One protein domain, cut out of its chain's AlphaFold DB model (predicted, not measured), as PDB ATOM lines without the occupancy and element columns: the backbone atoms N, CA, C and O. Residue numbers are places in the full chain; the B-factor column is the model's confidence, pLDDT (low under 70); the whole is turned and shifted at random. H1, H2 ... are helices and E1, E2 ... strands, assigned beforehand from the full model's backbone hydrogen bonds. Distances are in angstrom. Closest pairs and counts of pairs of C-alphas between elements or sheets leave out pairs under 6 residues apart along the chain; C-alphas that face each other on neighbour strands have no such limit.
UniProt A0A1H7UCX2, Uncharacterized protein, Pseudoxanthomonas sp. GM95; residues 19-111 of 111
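What this domain is: This is residues 19 to 111 of the 111 residues of an uncharacterized protein of Pseudoxanthomonas sp. GM95 (UniProt A0A1H7UCX2). A strongly twisted sheet of five antiparallel strands, with H1 packed over one face and the other face bare of helices, makes a two-layered head; from it a long tail, residues 79 to 111, runs away and ends in H2. Residues 98 to 104 and 106 to 111 of this tail stick out free, and the tail makes most of the length. The printed part has 93 residues, with five named strands followed by two named helices, in the order E1 E2 E3 E4 E5 H1 H2, and its class is mixed, helices and strands. The sheet's order is E1 - E2 - E3 - E4 - E5. The whole is only just extended, close to loose, with a radius of gyration of the C-alphas of 18.8 A and spans of 66 by 24 by 20 A.

How they stand to each other: The sheet is made of E1, residues 23 to 28, E2, residues 31 to 36, E3, residues 39 to 44, E4, residues 49 to 54, and E5, residues 57 to 62. It is a meander, each strand the antiparallel neighbour of the one before, and each such pair is a hairpin; E1 and E5 are the edge strands. E1 and E2 stand at 151 degrees, with N 26 and O 33 within hydrogen-bond range at 2.8 A. Between E2 and E3, at 150 degrees, N 34 and O 42 are 2.9 A apart. Between E3 and E4, at 151 degrees, N 53 and O 41 are 2.7 A apart. Between E4 and E5, at 160 degrees, N 52 and O 59 are 2.8 A apart. H1, residues 66 to 78, is on the sheet at a height over the sheet of 8.3 A. It lies over E3 and E4 and runs slantwise to the strands, at 33 degrees to E3 on the local plane. The closest C-alphas of H1 and E3 are those of Val 66 and Val 44, 6.4 A apart; those of H1 and E4 are Ala 69 and His 50, 6.5 A apart. H2, residues 99 to 108, is not on the sheet and is apart from H1. In H1 and H2 every O i to N i+4 pair is within hydrogen-bond range.

Where its parts are: E1 begins at C-alpha 23, (-31.329, 33.698, 25.384), and measures 15.3 A from first to last C-alpha; E3 measures 15.1 A. E2 and E4 measure 17.0 A each and E5 17.1 A. H1 measures 18.2 A and H2 14.2 A, ending at C-alpha 108, (-21.686, 63.881, -9.641).

The domain as a whole: The two C-alphas farthest apart are those of Ser 65 and Phe 111, at 65.9 A. The printed part has no cut. The link from H1 to H2 is long, with 20 residues, and the other links are tight. The mean pLDDT of the printed part is 79.3, and residues 81 to 111 are under 70.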
ATOM      1  N   ILE A  19     -38.534  31.771  27.517       83.06
ATOM      2  CA  ILE A  19     -37.805  32.561  26.530       83.06
ATOM      3  C   ILE A  19     -37.133  31.637  25.523       83.06
ATOM      4  O   ILE A  19     -36.790  30.493  25.828       83.06
ATOM      5  N   GLU A  20     -36.934  32.150  24.317       81.56
ATOM      6  CA  GLU A  20     -36.273  31.413  23.252       81.56
ATOM      7  C   GLU A  20     -34.892  30.876  23.696       81.56
ATOM      8  O   GLU A  20     -34.140  31.613  24.338       81.56
ATOM      9  N   PRO A  21     -34.493  29.647  23.310       82.44
ATOM     10  CA  PRO A  21     -33.242  29.022  23.763       82.44
ATOM     11  C   PRO A  21     -31.953  29.796  23.448       82.44
ATOM     12  O   PRO A  21     -30.899  29.503  24.006       82.44
ATOM     13  N   ARG A  22     -32.009  30.770  22.532       85.56
ATOM     14  CA  ARG A  22     -30.878  31.648  22.197       85.56
ATOM     15  C   ARG A  22     -30.596  32.696  23.272       85.56
ATOM     16  O   ARG A  22     -29.525  33.306  23.239       85.56
ATOM     17  N   TYR A  23     -31.541  32.911  24.186       87.88
ATOM     18  CA  TYR A  23     -31.329  33.698  25.384       87.88
ATOM     19  C   TYR A  23     -30.609  32.874  26.449       87.88
ATOM     20  O   TYR A  23     -31.041  31.780  26.801       87.88
ATOM     21  N   ASN A  24     -29.534  33.427  27.003       91.31
ATOM     22  CA  ASN A  24     -28.772  32.790  28.067       91.31
ATOM     23  C   ASN A  24     -28.464  33.781  29.194       91.31
ATOM     24  O   ASN A  24     -27.798  34.794  28.971       91.31
ATOM     25  N   TRP A  25     -28.942  33.483  30.402       93.12
ATOM     26  CA  TRP A  25     -28.581  34.231  31.605       93.12
ATOM     27  C   TRP A  25     -27.204  33.801  32.095       93.12
ATOM     28  O   TRP A  25     -26.962  32.618  32.318       93.12
ATOM     29  N   GLN A  26     -26.336  34.768  32.358       94.19
ATOM     30  CA  GLN A  26     -25.027  34.542  32.958       94.19
ATOM     31  C   GLN A  26     -24.853  35.447  34.174       94.19
ATOM     32  O   GLN A  26     -25.300  36.599  34.178       94.19
ATOM     33  N   ALA A  27     -24.218  34.919  35.218       92.69
ATOM     34  CA  ALA A  27     -23.788  35.733  36.344       92.69
ATOM     35  C   ALA A  27     -22.662  36.673  35.885       92.69
ATOM     36  O   ALA A  27     -21.778  36.270  35.129       92.69
ATOM     37  N   SER A  28     -22.696  37.923  36.337       85.94
ATOM     38  CA  SER A  28     -21.662  38.926  36.081       85.94
ATOM     39  C   SER A  28     -21.149  39.501  37.404       85.94
ATOM     40  O   SER A  28     -21.719  39.249  38.466       85.94
ATOM     41  N   ARG A  29     -20.067  40.291  37.355       79.50
ATOM     42  CA  ARG A  29     -19.347  40.808  38.538       79.50
ATOM     43  C   ARG A  29     -20.201  41.665  39.493       79.50
ATOM     44  O   ARG A  29     -19.743  41.983  40.582       79.50
ATOM     45  N   GLY A  30     -21.427  42.015  39.107       84.00
ATOM     46  CA  GLY A  30     -22.363  42.787  39.916       84.00
ATOM     47  C   GLY A  30     -23.818  42.491  39.576       84.00
ATOM     48  O   GLY A  30     -24.623  43.406  39.588       84.00
ATOM     49  N   GLY A  31     -24.172  41.255  39.215       90.94
ATOM     50  CA  GLY A  31     -25.565  40.921  38.919       90.94
ATOM     51  C   GLY A  31     -25.729  39.801  37.903       90.94
ATOM     52  O   GLY A  31     -24.977  38.829  37.882       90.94
ATOM     53  N   TRP A  32     -26.752  39.933  37.068       96.00
ATOM     54  CA  TRP A  32     -27.075  38.985  36.011       96.00
ATOM     55  C   TRP A  32     -27.183  39.706  34.679       96.00
ATOM     56  O   TRP A  32     -27.816  40.752  34.584       96.00
ATOM     57  N   ALA A  33     -26.606  39.119  33.640       94.94
ATOM     58  CA  ALA A  33     -26.712  39.601  32.274       94.94
ATOM     59  C   ALA A  33     -27.412  38.549  31.413       94.94
ATOM     60  O   ALA A  33     -27.139  37.354  31.534       94.94
ATOM     61  N   LEU A  34     -28.323  38.993  30.552       93.31
ATOM     62  CA  LEU A  34     -28.969  38.149  29.556       93.31
ATOM     63  C   LEU A  34     -28.300  38.383  28.213       93.31
ATOM     64  O   LEU A  34     -28.188  39.526  27.764       93.31
ATOM     65  N   PHE A  35     -27.897  37.300  27.562       91.12
ATOM     66  CA  PHE A  35     -27.267  37.328  26.253       91.12
ATOM     67  C   PHE A  35     -28.174  36.724  25.197       91.12
ATOM     68  O   PHE A  35     -28.789  35.694  25.434       91.12
ATOM     69  N   TRP A  36     -28.183  37.324  24.015       87.00
ATOM     70  CA  TRP A  36     -28.742  36.772  22.790       87.00
ATOM     71  C   TRP A  36     -27.622  36.635  21.761       87.00
ATOM     72  O   TRP A  36     -26.998  37.637  21.398       87.00
ATOM     73  N   LYS A  37     -27.336  35.407  21.302       84.69
ATOM     74  CA  LYS A  37     -26.255  35.122  20.330       84.69
ATOM     75  C   LYS A  37     -24.935  35.856  20.662       84.69
ATOM     76  O   LYS A  37     -24.337  36.517  19.813       84.69
ATOM     77  N   GLY A  38     -24.525  35.806  21.931       84.38
ATOM     78  CA  GLY A  38     -23.286  36.426  22.417       84.38
ATOM     79  C   GLY A  38     -23.343  37.938  22.672       84.38
ATOM     80  O   GLY A  38     -22.357  38.504  23.126       84.38
ATOM     81  N   SER A  39     -24.473  38.608  22.441       85.75
ATOM     82  CA  SER A  39     -24.639  40.027  22.776       85.75
ATOM     83  C   SER A  39     -25.528  40.234  23.983       85.75
ATOM     84  O   SER A  39     -26.599  39.644  24.081       85.75
ATOM     85  N   MET A  40     -25.094  41.114  24.879       90.12
ATOM     86  CA  MET A  40     -25.866  41.478  26.059       90.12
ATOM     87  C   MET A  40     -27.108  42.278  25.655       90.12
ATOM     88  O   MET A  40     -27.010  43.301  24.980       90.12
ATOM     89  N   VAL A  41     -28.269  41.795  26.078       91.00
ATOM     90  CA  VAL A  41     -29.594  42.349  25.760       91.00
ATOM     91  C   VAL A  41     -30.389  42.702  27.003       91.00
ATOM     92  O   VAL A  41     -31.361  43.433  26.893       91.00
ATOM     93  N   ALA A  42     -30.008  42.218  28.182       93.75
ATOM     94  CA  ALA A  42     -30.629  42.626  29.434       93.75
ATOM     95  C   ALA A  42     -29.624  42.569  30.584       93.75
ATOM     96  O   ALA A  42     -28.624  41.850  30.512       93.75
ATOM     97  N   GLY A  43     -29.927  43.287  31.657       94.81
ATOM     98  CA  GLY A  43     -29.154  43.281  32.889       94.81
ATOM     99  C   GLY A  43     -30.054  43.405  34.111       94.81
ATOM    100  O   GLY A  43     -31.110  44.033  34.051       94.81
ATOM    101  N   VAL A  44     -29.628  42.791  35.210       95.56
ATOM    102  CA  VAL A  44     -30.230  42.908  36.539       95.56
ATOM    103  C   VAL A  44     -29.110  43.126  37.545       95.56
ATOM    104  O   VAL A  44     -28.255  42.256  37.712       95.56
ATOM    105  N   GLU A  45     -29.127  44.271  38.205       94.31
ATOM    106  CA  GLU A  45     -28.204  44.667  39.267       94.31
ATOM    107  C   GLU A  45     -28.607  44.032  40.614       94.31
ATOM    108  O   GLU A  45     -29.723  43.512  40.747       94.31
ATOM    109  N   PRO A  46     -27.725  44.018  41.634       92.75
ATOM    110  CA  PRO A  46     -27.963  43.297  42.885       92.75
ATOM    111  C   PRO A  46     -29.090  43.918  43.715       92.75
ATOM    112  O   PRO A  46     -29.756  43.222  44.478       92.75
ATOM    113  N   ASP A  47     -29.321  45.216  43.539       90.06
ATOM    114  CA  ASP A  47     -30.396  45.988  44.159       90.06
ATOM    115  C   ASP A  47     -31.752  45.812  43.448       90.06
ATOM    116  O   ASP A  47     -32.778  46.314  43.921       90.06
ATOM    117  N   GLY A  48     -31.775  45.077  42.329       88.06
ATOM    118  CA  GLY A  48     -32.972  44.801  41.550       88.06
ATOM    119  C   GLY A  48     -33.281  45.810  40.443       88.06
ATOM    120  O   GLY A  48     -34.349  45.720  39.815       88.06
ATOM    121  N   VAL A  49     -32.388  46.774  40.186       93.06
ATOM    122  CA  VAL A  49     -32.479  47.623  38.993       93.06
ATOM    123  C   VAL A  49     -32.270  46.732  37.783       93.06
ATOM    124  O   VAL A  49     -31.358  45.909  37.737       93.06
ATOM    125  N   HIS A  50     -33.167  46.829  36.810       93.94
ATOM    126  CA  HIS A  50     -33.118  45.970  35.643       93.94
ATOM    127  C   HIS A  50     -33.430  46.731  34.371       93.94
ATOM    128  O   HIS A  50     -34.127  47.748  34.361       93.94
ATOM    129  N   TRP A  51     -32.910  46.209  33.270       94.44
ATOM    130  CA  TRP A  51     -33.155  46.741  31.946       94.44
ATOM    131  C   TRP A  51     -33.119  45.630  30.906       94.44
ATOM    132  O   TRP A  51     -32.443  44.621  31.086       94.44
ATOM    133  N   VAL A  52     -33.826  45.835  29.802       92.69
ATOM    134  CA  VAL A  52     -33.809  44.980  28.617       92.69
ATOM    135  C   VAL A  52     -33.851  45.859  27.371       92.69
ATOM    136  O   VAL A  52     -34.609  46.824  27.300       92.69
ATOM    137  N   THR A  53     -33.012  45.551  26.393       89.94
ATOM    138  CA  THR A  53     -33.009  46.169  25.074       89.94
ATOM    139  C   THR A  53     -33.738  45.262  24.099       89.94
ATOM    140  O   THR A  53     -33.360  44.112  23.884       89.94
ATOM    141  N   TRP A  54     -34.770  45.805  23.472       84.25
ATOM    142  CA  TRP A  54     -35.586  45.115  22.491       84.25
ATOM    143  C   TRP A  54     -35.825  46.030  21.306       84.25
ATOM    144  O   TRP A  54     -36.311  47.147  21.465       84.25
ATOM    145  N   ARG A  55     -35.474  45.559  20.106       82.94
ATOM    146  CA  ARG A  55     -35.612  46.332  18.859       82.94
ATOM    147  C   ARG A  55     -35.022  47.752  18.952       82.94
ATOM    148  O   ARG A  55     -35.639  48.713  18.511       82.94
ATOM    149  N   GLY A  56     -33.847  47.881  19.568       80.44
ATOM    150  CA  GLY A  56     -33.170  49.168  19.764       80.44
ATOM    151  C   GLY A  56     -33.721  50.047  20.894       80.44
ATOM    152  O   GLY A  56     -33.086  51.042  21.233       80.44
ATOM    153  N   ILE A  57     -34.837  49.677  21.527       83.56
ATOM    154  CA  ILE A  57     -35.433  50.424  22.640       83.56
ATOM    155  C   ILE A  57     -35.016  49.782  23.960       83.56
ATOM    156  O   ILE A  57     -35.115  48.565  24.133       83.56
ATOM    157  N   ARG A  58     -34.545  50.598  24.906       90.50
ATOM    158  CA  ARG A  58     -34.229  50.154  26.266       90.50
ATOM    159  C   ARG A  58     -35.441  50.363  27.170       90.50
ATOM    160  O   ARG A  58     -35.898  51.487  27.341       90.50
ATOM    161  N   HIS A  59     -35.917  49.283  27.772       90.81
ATOM    162  CA  HIS A  59     -36.913  49.294  28.838       90.81
ATOM    163  C   HIS A  59     -36.207  49.052  30.164       90.81
ATOM    164  O   HIS A  59     -35.369  48.157  30.251       90.81
ATOM    165  N   SER A  60     -36.529  49.830  31.190       93.81
ATOM    166  CA  SER A  60     -35.921  49.711  32.515       93.81
ATOM    167  C   SER A  60     -36.962  49.798  33.616       93.81
ATOM    168  O   SER A  60     -38.026  50.386  33.435       93.81
ATOM    169  N   GLY A  61     -36.630  49.236  34.768       92.44
ATOM    170  CA  GLY A  61     -37.461  49.294  35.957       92.44
ATOM    171  C   GLY A  61     -36.692  48.862  37.196       92.44
ATOM    172  O   GLY A  61     -35.503  48.546  37.145       92.44
ATOM    173  N   HIS A  62     -37.398  48.814  38.320       95.38
ATOM    174  CA  HIS A  62     -36.839  48.388  39.597       95.38
ATOM    175  C   HIS A  62     -37.757  47.367  40.260       95.38
ATOM    176  O   HIS A  62     -38.942  47.619  40.459       95.38
ATOM    177  N   ILE A  63     -37.210  46.195  40.587       91.81
ATOM    178  CA  ILE A  63     -37.875  45.174  41.398       91.81
ATOM    179  C   ILE A  63     -36.842  44.711  42.413       91.81
ATOM    180  O   ILE A  63     -35.902  44.034  42.019       91.81
ATOM    181  N   ARG A  64     -37.048  44.988  43.710       86.94
ATOM    182  CA  ARG A  64     -36.113  44.690  44.828       86.94
ATOM    183  C   ARG A  64     -35.670  43.219  44.973       86.94
ATOM    184  O   ARG A  64     -34.948  42.872  45.898       86.94
ATOM    185  N   SER A  65     -36.125  42.330  44.097       89.44
ATOM    186  CA  SER A  65     -35.718  40.934  44.027       89.44
ATOM    187  C   SER A  65     -35.125  40.635  42.657       89.44
ATOM    188  O   SER A  65     -35.845  40.578  41.659       89.44
ATOM    189  N   VAL A  66     -33.827  40.328  42.629       90.50
ATOM    190  CA  VAL A  66     -33.087  39.901  41.428       90.50
ATOM    191  C   VAL A  66     -33.783  38.734  40.720       90.50
ATOM    192  O   VAL A  66     -33.923  38.715  39.498       90.50
ATOM    193  N   LYS A  67     -34.277  37.754  41.489       91.00
ATOM    194  CA  LYS A  67     -34.984  36.584  40.948       91.00
ATOM    195  C   LYS A  67     -36.293  36.978  40.259       91.00
ATOM    196  O   LYS A  67     -36.612  36.424  39.209       91.00
ATOM    197  N   LEU A  68     -37.051  37.909  40.842       90.75
ATOM    198  CA  LEU A  68     -38.289  38.404  40.239       90.75
ATOM    199  C   LEU A  68     -38.013  39.304  39.034       90.75
ATOM    200  O   LEU A  68     -38.703  39.159  38.033       90.75
ATOM    201  N   ALA A  69     -36.985  40.152  39.088       92.06
ATOM    202  CA  ALA A  69     -36.557  40.972  37.958       92.06
ATOM    203  C   ALA A  69     -36.199  40.108  36.737       92.06
ATOM    204  O   ALA A  69     -36.723  40.334  35.647       92.06
ATOM    205  N   ARG A  70     -35.414  39.038  36.933       93.00
ATOM    206  CA  ARG A  70     -35.108  38.062  35.871       93.00
ATOM    207  C   ARG A  70     -36.365  37.405  35.308       93.00
ATOM    208  O   ARG A  70     -36.567  37.414  34.102       93.00
ATOM    209  N   ARG A  71     -37.254  36.900  36.173       90.44
ATOM    210  CA  ARG A  71     -38.528  36.296  35.740       90.44
ATOM    211  C   ARG A  71     -39.435  37.281  35.002       90.44
ATOM    212  O   ARG A  71     -40.179  36.866  34.121       90.44
ATOM    213  N   CYS A  72     -39.411  38.556  35.384       90.38
ATOM    214  CA  CYS A  72     -40.157  39.612  34.714       90.38
ATOM    215  C   CYS A  72     -39.640  39.801  33.287       90.38
ATOM    216  O   CYS A  72     -40.432  39.735  32.351       90.38
ATOM    217  N   ILE A  73     -38.318  39.929  33.119       91.00
ATOM    218  CA  ILE A  73     -37.671  40.006  31.801       91.00
ATOM    219  C   ILE A  73     -37.994  38.761  30.968       91.00
ATOM    220  O   ILE A  73     -38.394  38.899  29.814       91.00
ATOM    221  N   ASP A  74     -37.905  37.567  31.557       90.75
ATOM    222  CA  ASP A  74     -38.200  36.317  30.854       90.75
ATOM    223  C   ASP A  74     -39.643  36.290  30.337       90.75
ATOM    224  O   ASP A  74     -39.892  36.063  29.155       90.75
ATOM    225  N   ARG A  75     -40.615  36.596  31.205       89.31
ATOM    226  CA  ARG A  75     -42.033  36.675  30.821       89.31
ATOM    227  C   ARG A  75     -42.276  37.741  29.762       89.31
ATOM    228  O   ARG A  75     -43.060  37.526  28.845       89.31
ATOM    229  N   TRP A  76     -41.615  38.885  29.893       88.62
ATOM    230  CA  TRP A  76     -41.748  39.999  28.968       88.62
ATOM    231  C   TRP A  76     -41.227  39.636  27.572       88.62
ATOM    232  O   TRP A  76     -41.887  39.944  26.579       88.62
ATOM    233  N   LEU A  77     -40.092  38.941  27.478       87.56
ATOM    234  CA  LEU A  77     -39.544  38.460  26.209       87.56
ATOM    235  C   LEU A  77     -40.382  37.324  25.617       87.56
ATOM    236  O   LEU A  77     -40.672  37.343  24.427       87.56
ATOM    237  N   ALA A  78     -40.820  36.372  26.439       84.69
ATOM    238  CA  ALA A  78     -41.610  35.231  25.984       84.69
ATOM    239  C   ALA A  78     -43.028  35.611  25.515       84.69
ATOM    240  O   ALA A  78     -43.629  34.894  24.723       84.69
ATOM    241  N   ALA A  79     -43.564  36.748  25.973       84.62
ATOM    242  CA  ALA A  79     -44.831  37.304  25.492       84.62
ATOM    243  C   ALA A  79     -44.717  38.019  24.130       84.62
ATOM    244  O   ALA A  79     -45.712  38.536  23.621       84.62
ATOM    245  N   ARG A  80     -43.514  38.114  23.555       81.69
ATOM    246  CA  ARG A  80     -43.252  38.792  22.283       81.69
ATOM    247  C   ARG A  80     -42.834  37.775  21.220       81.69
ATOM    248  O   ARG A  80     -42.323  36.712  21.568       81.69
ATOM    249  N   PRO A  81     -43.040  38.081  19.926       69.62
ATOM    250  CA  PRO A  81     -42.590  37.206  18.852       69.62
ATOM    251  C   PRO A  81     -41.091  36.904  18.987       69.62
ATOM    252  O   PRO A  81     -40.352  37.813  19.384       69.62
ATOM    253  N   PRO A  82     -40.626  35.695  18.614       64.56
ATOM    254  CA  PRO A  82     -39.218  35.286  18.640       64.56
ATOM    255  C   PRO A  82     -38.435  35.958  17.502       64.56
ATOM    256  O   PRO A  82     -37.868  35.326  16.612       64.56
ATOM    257  N   LEU A  83     -38.487  37.282  17.470       62.44
ATOM    258  CA  LEU A  83     -37.716  38.113  16.571       62.44
ATOM    259  C   LEU A  83     -36.447  38.542  17.305       62.44
ATOM    260  O   LEU A  83     -36.482  38.768  18.518       62.44
ATOM    261  N   PRO A  84     -35.313  38.658  16.601       57.66
ATOM    262  CA  PRO A  84     -34.092  39.110  17.235       57.66
ATOM    263  C   PRO A  84     -34.324  40.502  17.847       57.66
ATOM    264  O   PRO A  84     -34.915  41.371  17.190       57.66
ATOM    265  N   PRO A  85     -33.853  40.768  19.080       63.19
ATOM    266  CA  PRO A  85     -33.684  42.142  19.511       63.19
ATOM    267  C   PRO A  85     -32.751  42.791  18.488       63.19
ATOM    268  O   PRO A  85     -31.646  42.302  18.278       63.19
ATOM    269  N   VAL A  86     -33.211  43.839  17.798       61.94
ATOM    270  CA  VAL A  86     -32.354  44.583  16.862       61.94
ATOM    271  C   VAL A  86     -31.202  45.158  17.673       61.94
ATOM    272  O   VAL A  86     -31.379  46.105  18.445       61.94
ATOM    273  N   LEU A  87     -30.043  44.521  17.562       62.19
ATOM    274  CA  LEU A  87     -28.809  44.977  18.166       62.19
ATOM    275  C   LEU A  87     -28.166  45.986  17.222       62.19
ATOM    276  O   LEU A  87     -28.236  45.837  16.006       62.19
ATOM    277  N   LYS A  88     -27.467  46.982  17.772       56.88
ATOM    278  CA  LYS A  88     -26.715  47.963  16.967       56.88
ATOM    279  C   LYS A  88     -25.727  47.332  15.977       56.88
ATOM    280  O   LYS A  88     -25.427  47.954  14.974       56.88
ATOM    281  N   LYS A  89     -25.249  46.115  16.254       53.94
ATOM    282  CA  LYS A  89     -24.356  45.343  15.373       53.94
ATOM    283  C   LYS A  89     -25.069  44.612  14.225       53.94
ATOM    284  O   LYS A  89     -24.415  44.245  13.262       53.94
ATOM    285  N   ASP A  90     -26.368  44.347  14.383       53.53
ATOM    286  CA  ASP A  90     -27.210  43.665  13.388       53.53
ATOM    287  C   ASP A  90     -27.969  44.684  12.522       53.53
ATOM    288  O   ASP A  90     -28.555  44.332  11.500       53.53
ATOM    289  N   LEU A  91     -27.966  45.958  12.931       52.41
ATOM    290  CA  LEU A  91     -28.212  47.062  12.018       52.41
ATOM    291  C   LEU A  91     -27.087  47.041  10.975       52.41
ATOM    292  O   LEU A  91     -25.924  46.926  11.377       52.41
ATOM    293  N   PRO A  92     -27.393  47.141   9.668       50.47
ATOM    294  CA  PRO A  92     -26.346  47.332   8.673       50.47
ATOM    295  C   PRO A  92     -25.458  48.492   9.154       50.47
ATOM    296  O   PRO A  92     -26.016  49.507   9.590       50.47
ATOM    297  N   PRO A  93     -24.118  48.328   9.177       51.59
ATOM    298  CA  PRO A  93     -23.201  49.357   9.663       51.59
ATOM    299  C   PRO A  93     -23.541  50.609   8.891       51.59
ATOM    300  O   PRO A  93     -23.393  50.538   7.680       51.59
ATOM    301  N   SER A  94     -24.097  51.630   9.567       52.97
ATOM    302  CA  SER A  94     -24.778  52.790   8.973       52.97
ATOM    303  C   SER A  94     -24.466  52.899   7.487       52.97
ATOM    304  O   SER A  94     -23.491  53.547   7.105       52.97
ATOM    305  N   ALA A  95     -25.237  52.180   6.660       46.38
ATOM    306  CA  ALA A  95     -25.080  52.170   5.207       46.38
ATOM    307  C   ALA A  95     -25.734  53.445   4.673       46.38
ATOM    308  O   ALA A  95     -26.616  53.439   3.825       46.38
ATOM    309  N   LEU A  96     -25.351  54.526   5.328       45.28
ATOM    310  CA  LEU A  96     -25.711  55.889   5.127       45.28
ATOM    311  C   LEU A  96     -24.345  56.569   5.132       45.28
ATOM    312  O   LEU A  96     -23.907  57.131   6.136       45.28
ATOM    313  N   SER A  97     -23.701  56.569   3.964       53.84
ATOM    314  CA  SER A  97     -23.352  57.877   3.412       53.84
ATOM    315  C   SER A  97     -24.484  58.826   3.827       53.84
ATOM    316  O   SER A  97     -25.662  58.479   3.667       53.84
ATOM    317  N   SER A  98     -24.172  59.932   4.510       64.56
ATOM    318  CA  SER A  98     -25.228  60.856   4.933       64.56
ATOM    319  C   SER A  98     -26.129  61.148   3.728       64.56
ATOM    320  O   SER A  98     -25.677  61.043   2.586       64.56
ATOM    321  N   LEU A  99     -27.403  61.488   3.940       61.44
ATOM    322  CA  LEU A  99     -28.269  61.851   2.811       61.44
ATOM    323  C   LEU A  99     -27.575  62.884   1.897       61.44
ATOM    324  O   LEU A  99     -27.684  62.783   0.683       61.44
ATOM    325  N   GLU A 100     -26.773  63.788   2.471       58.47
ATOM    326  CA  GLU A 100     -25.880  64.675   1.717       58.47
ATOM    327  C   GLU A 100     -24.832  63.945   0.865       58.47
ATOM    328  O   GLU A 100     -24.682  64.274  -0.304       58.47
ATOM    329  N   SER A 101     -24.105  62.966   1.409       64.69
ATOM    330  CA  SER A 101     -23.128  62.179   0.647       64.69
ATOM    331  C   SER A 101     -23.775  61.390  -0.496       64.69
ATOM    332  O   SER A 101     -23.211  61.346  -1.582       64.69
ATOM    333  N   PHE A 102     -24.969  60.824  -0.289       68.06
ATOM    334  CA  PHE A 102     -25.713  60.143  -1.354       68.06
ATOM    335  C   PHE A 102     -26.198  61.119  -2.440       68.06
ATOM    336  O   PHE A 102     -26.048  60.841  -3.627       68.06
ATOM    337  N   LEU A 103     -26.754  62.273  -2.051       69.44
ATOM    338  CA  LEU A 103     -27.206  63.295  -3.004       69.44
ATOM    339  C   LEU A 103     -26.041  63.867  -3.818       69.44
ATOM    340  O   LEU A 103     -26.182  64.080  -5.018       69.44
ATOM    341  N   ARG A 104     -24.880  64.048  -3.186       67.19
ATOM    342  CA  ARG A 104     -23.669  64.523  -3.854       67.19
ATOM    343  C   ARG A 104     -23.142  63.527  -4.890       67.19
ATOM    344  O   ARG A 104     -22.848  63.934  -6.005       67.19
ATOM    345  N   GLU A 105     -23.067  62.239  -4.556       65.56
ATOM    346  CA  GLU A 105     -22.659  61.198  -5.515       65.56
ATOM    347  C   GLU A 105     -23.647  61.064  -6.687       65.56
ATOM    348  O   GLU A 105     -23.239  60.778  -7.813       65.56
ATOM    349  N   TYR A 106     -24.941  61.296  -6.447       67.69
ATOM    350  CA  TYR A 106     -25.974  61.267  -7.486       67.69
ATOM    351  C   TYR A 106     -25.893  62.462  -8.453       67.69
ATOM    352  O   TYR A 106     -26.073  62.280  -9.658       67.69
ATOM    353  N   ASP A 107     -25.590  63.663  -7.948       63.34
ATOM    354  CA  ASP A 107     -25.328  64.845  -8.785       63.34
ATOM    355  C   ASP A 107     -24.026  64.693  -9.588       63.34
ATOM    356  O   ASP A 107     -23.977  65.043 -10.767       63.34
ATOM    357  N   GLU A 108     -22.982  64.114  -8.987       65.81
ATOM    358  CA  GLU A 108     -21.686  63.881  -9.641       65.81
ATOM    359  C   GLU A 108     -21.736  62.759 -10.704       65.81
ATOM    360  O   GLU A 108     -20.884  62.722 -11.588       65.81
ATOM    361  N   SER A 109     -22.743  61.874 -10.669       57.00
ATOM    362  CA  SER A 109     -22.911  60.760 -11.624       57.00
ATOM    363  C   SER A 109     -23.807  61.079 -12.836       57.00
ATOM    364  O   SER A 109     -24.021  60.202 -13.674       57.00
ATOM    365  N   ASN A 110     -24.355  62.298 -12.934       50.59
ATOM    366  CA  ASN A 110     -25.253  62.737 -14.019       50.59
ATOM    367  C   ASN A 110     -24.625  63.774 -14.979       50.59
ATOM    368  O   ASN A 110     -25.358  64.488 -15.666       50.59
ATOM    369  N   PHE A 111     -23.291  63.836 -15.064       48.59
ATOM    370  CA  PHE A 111     -22.553  64.639 -16.049       48.59
ATOM    371  C   PHE A 111     -21.552  63.802 -16.849       48.59
ATOM    372  O   PHE A 111     -20.842  62.976 -16.236       48.59
TER     373      PHE A 111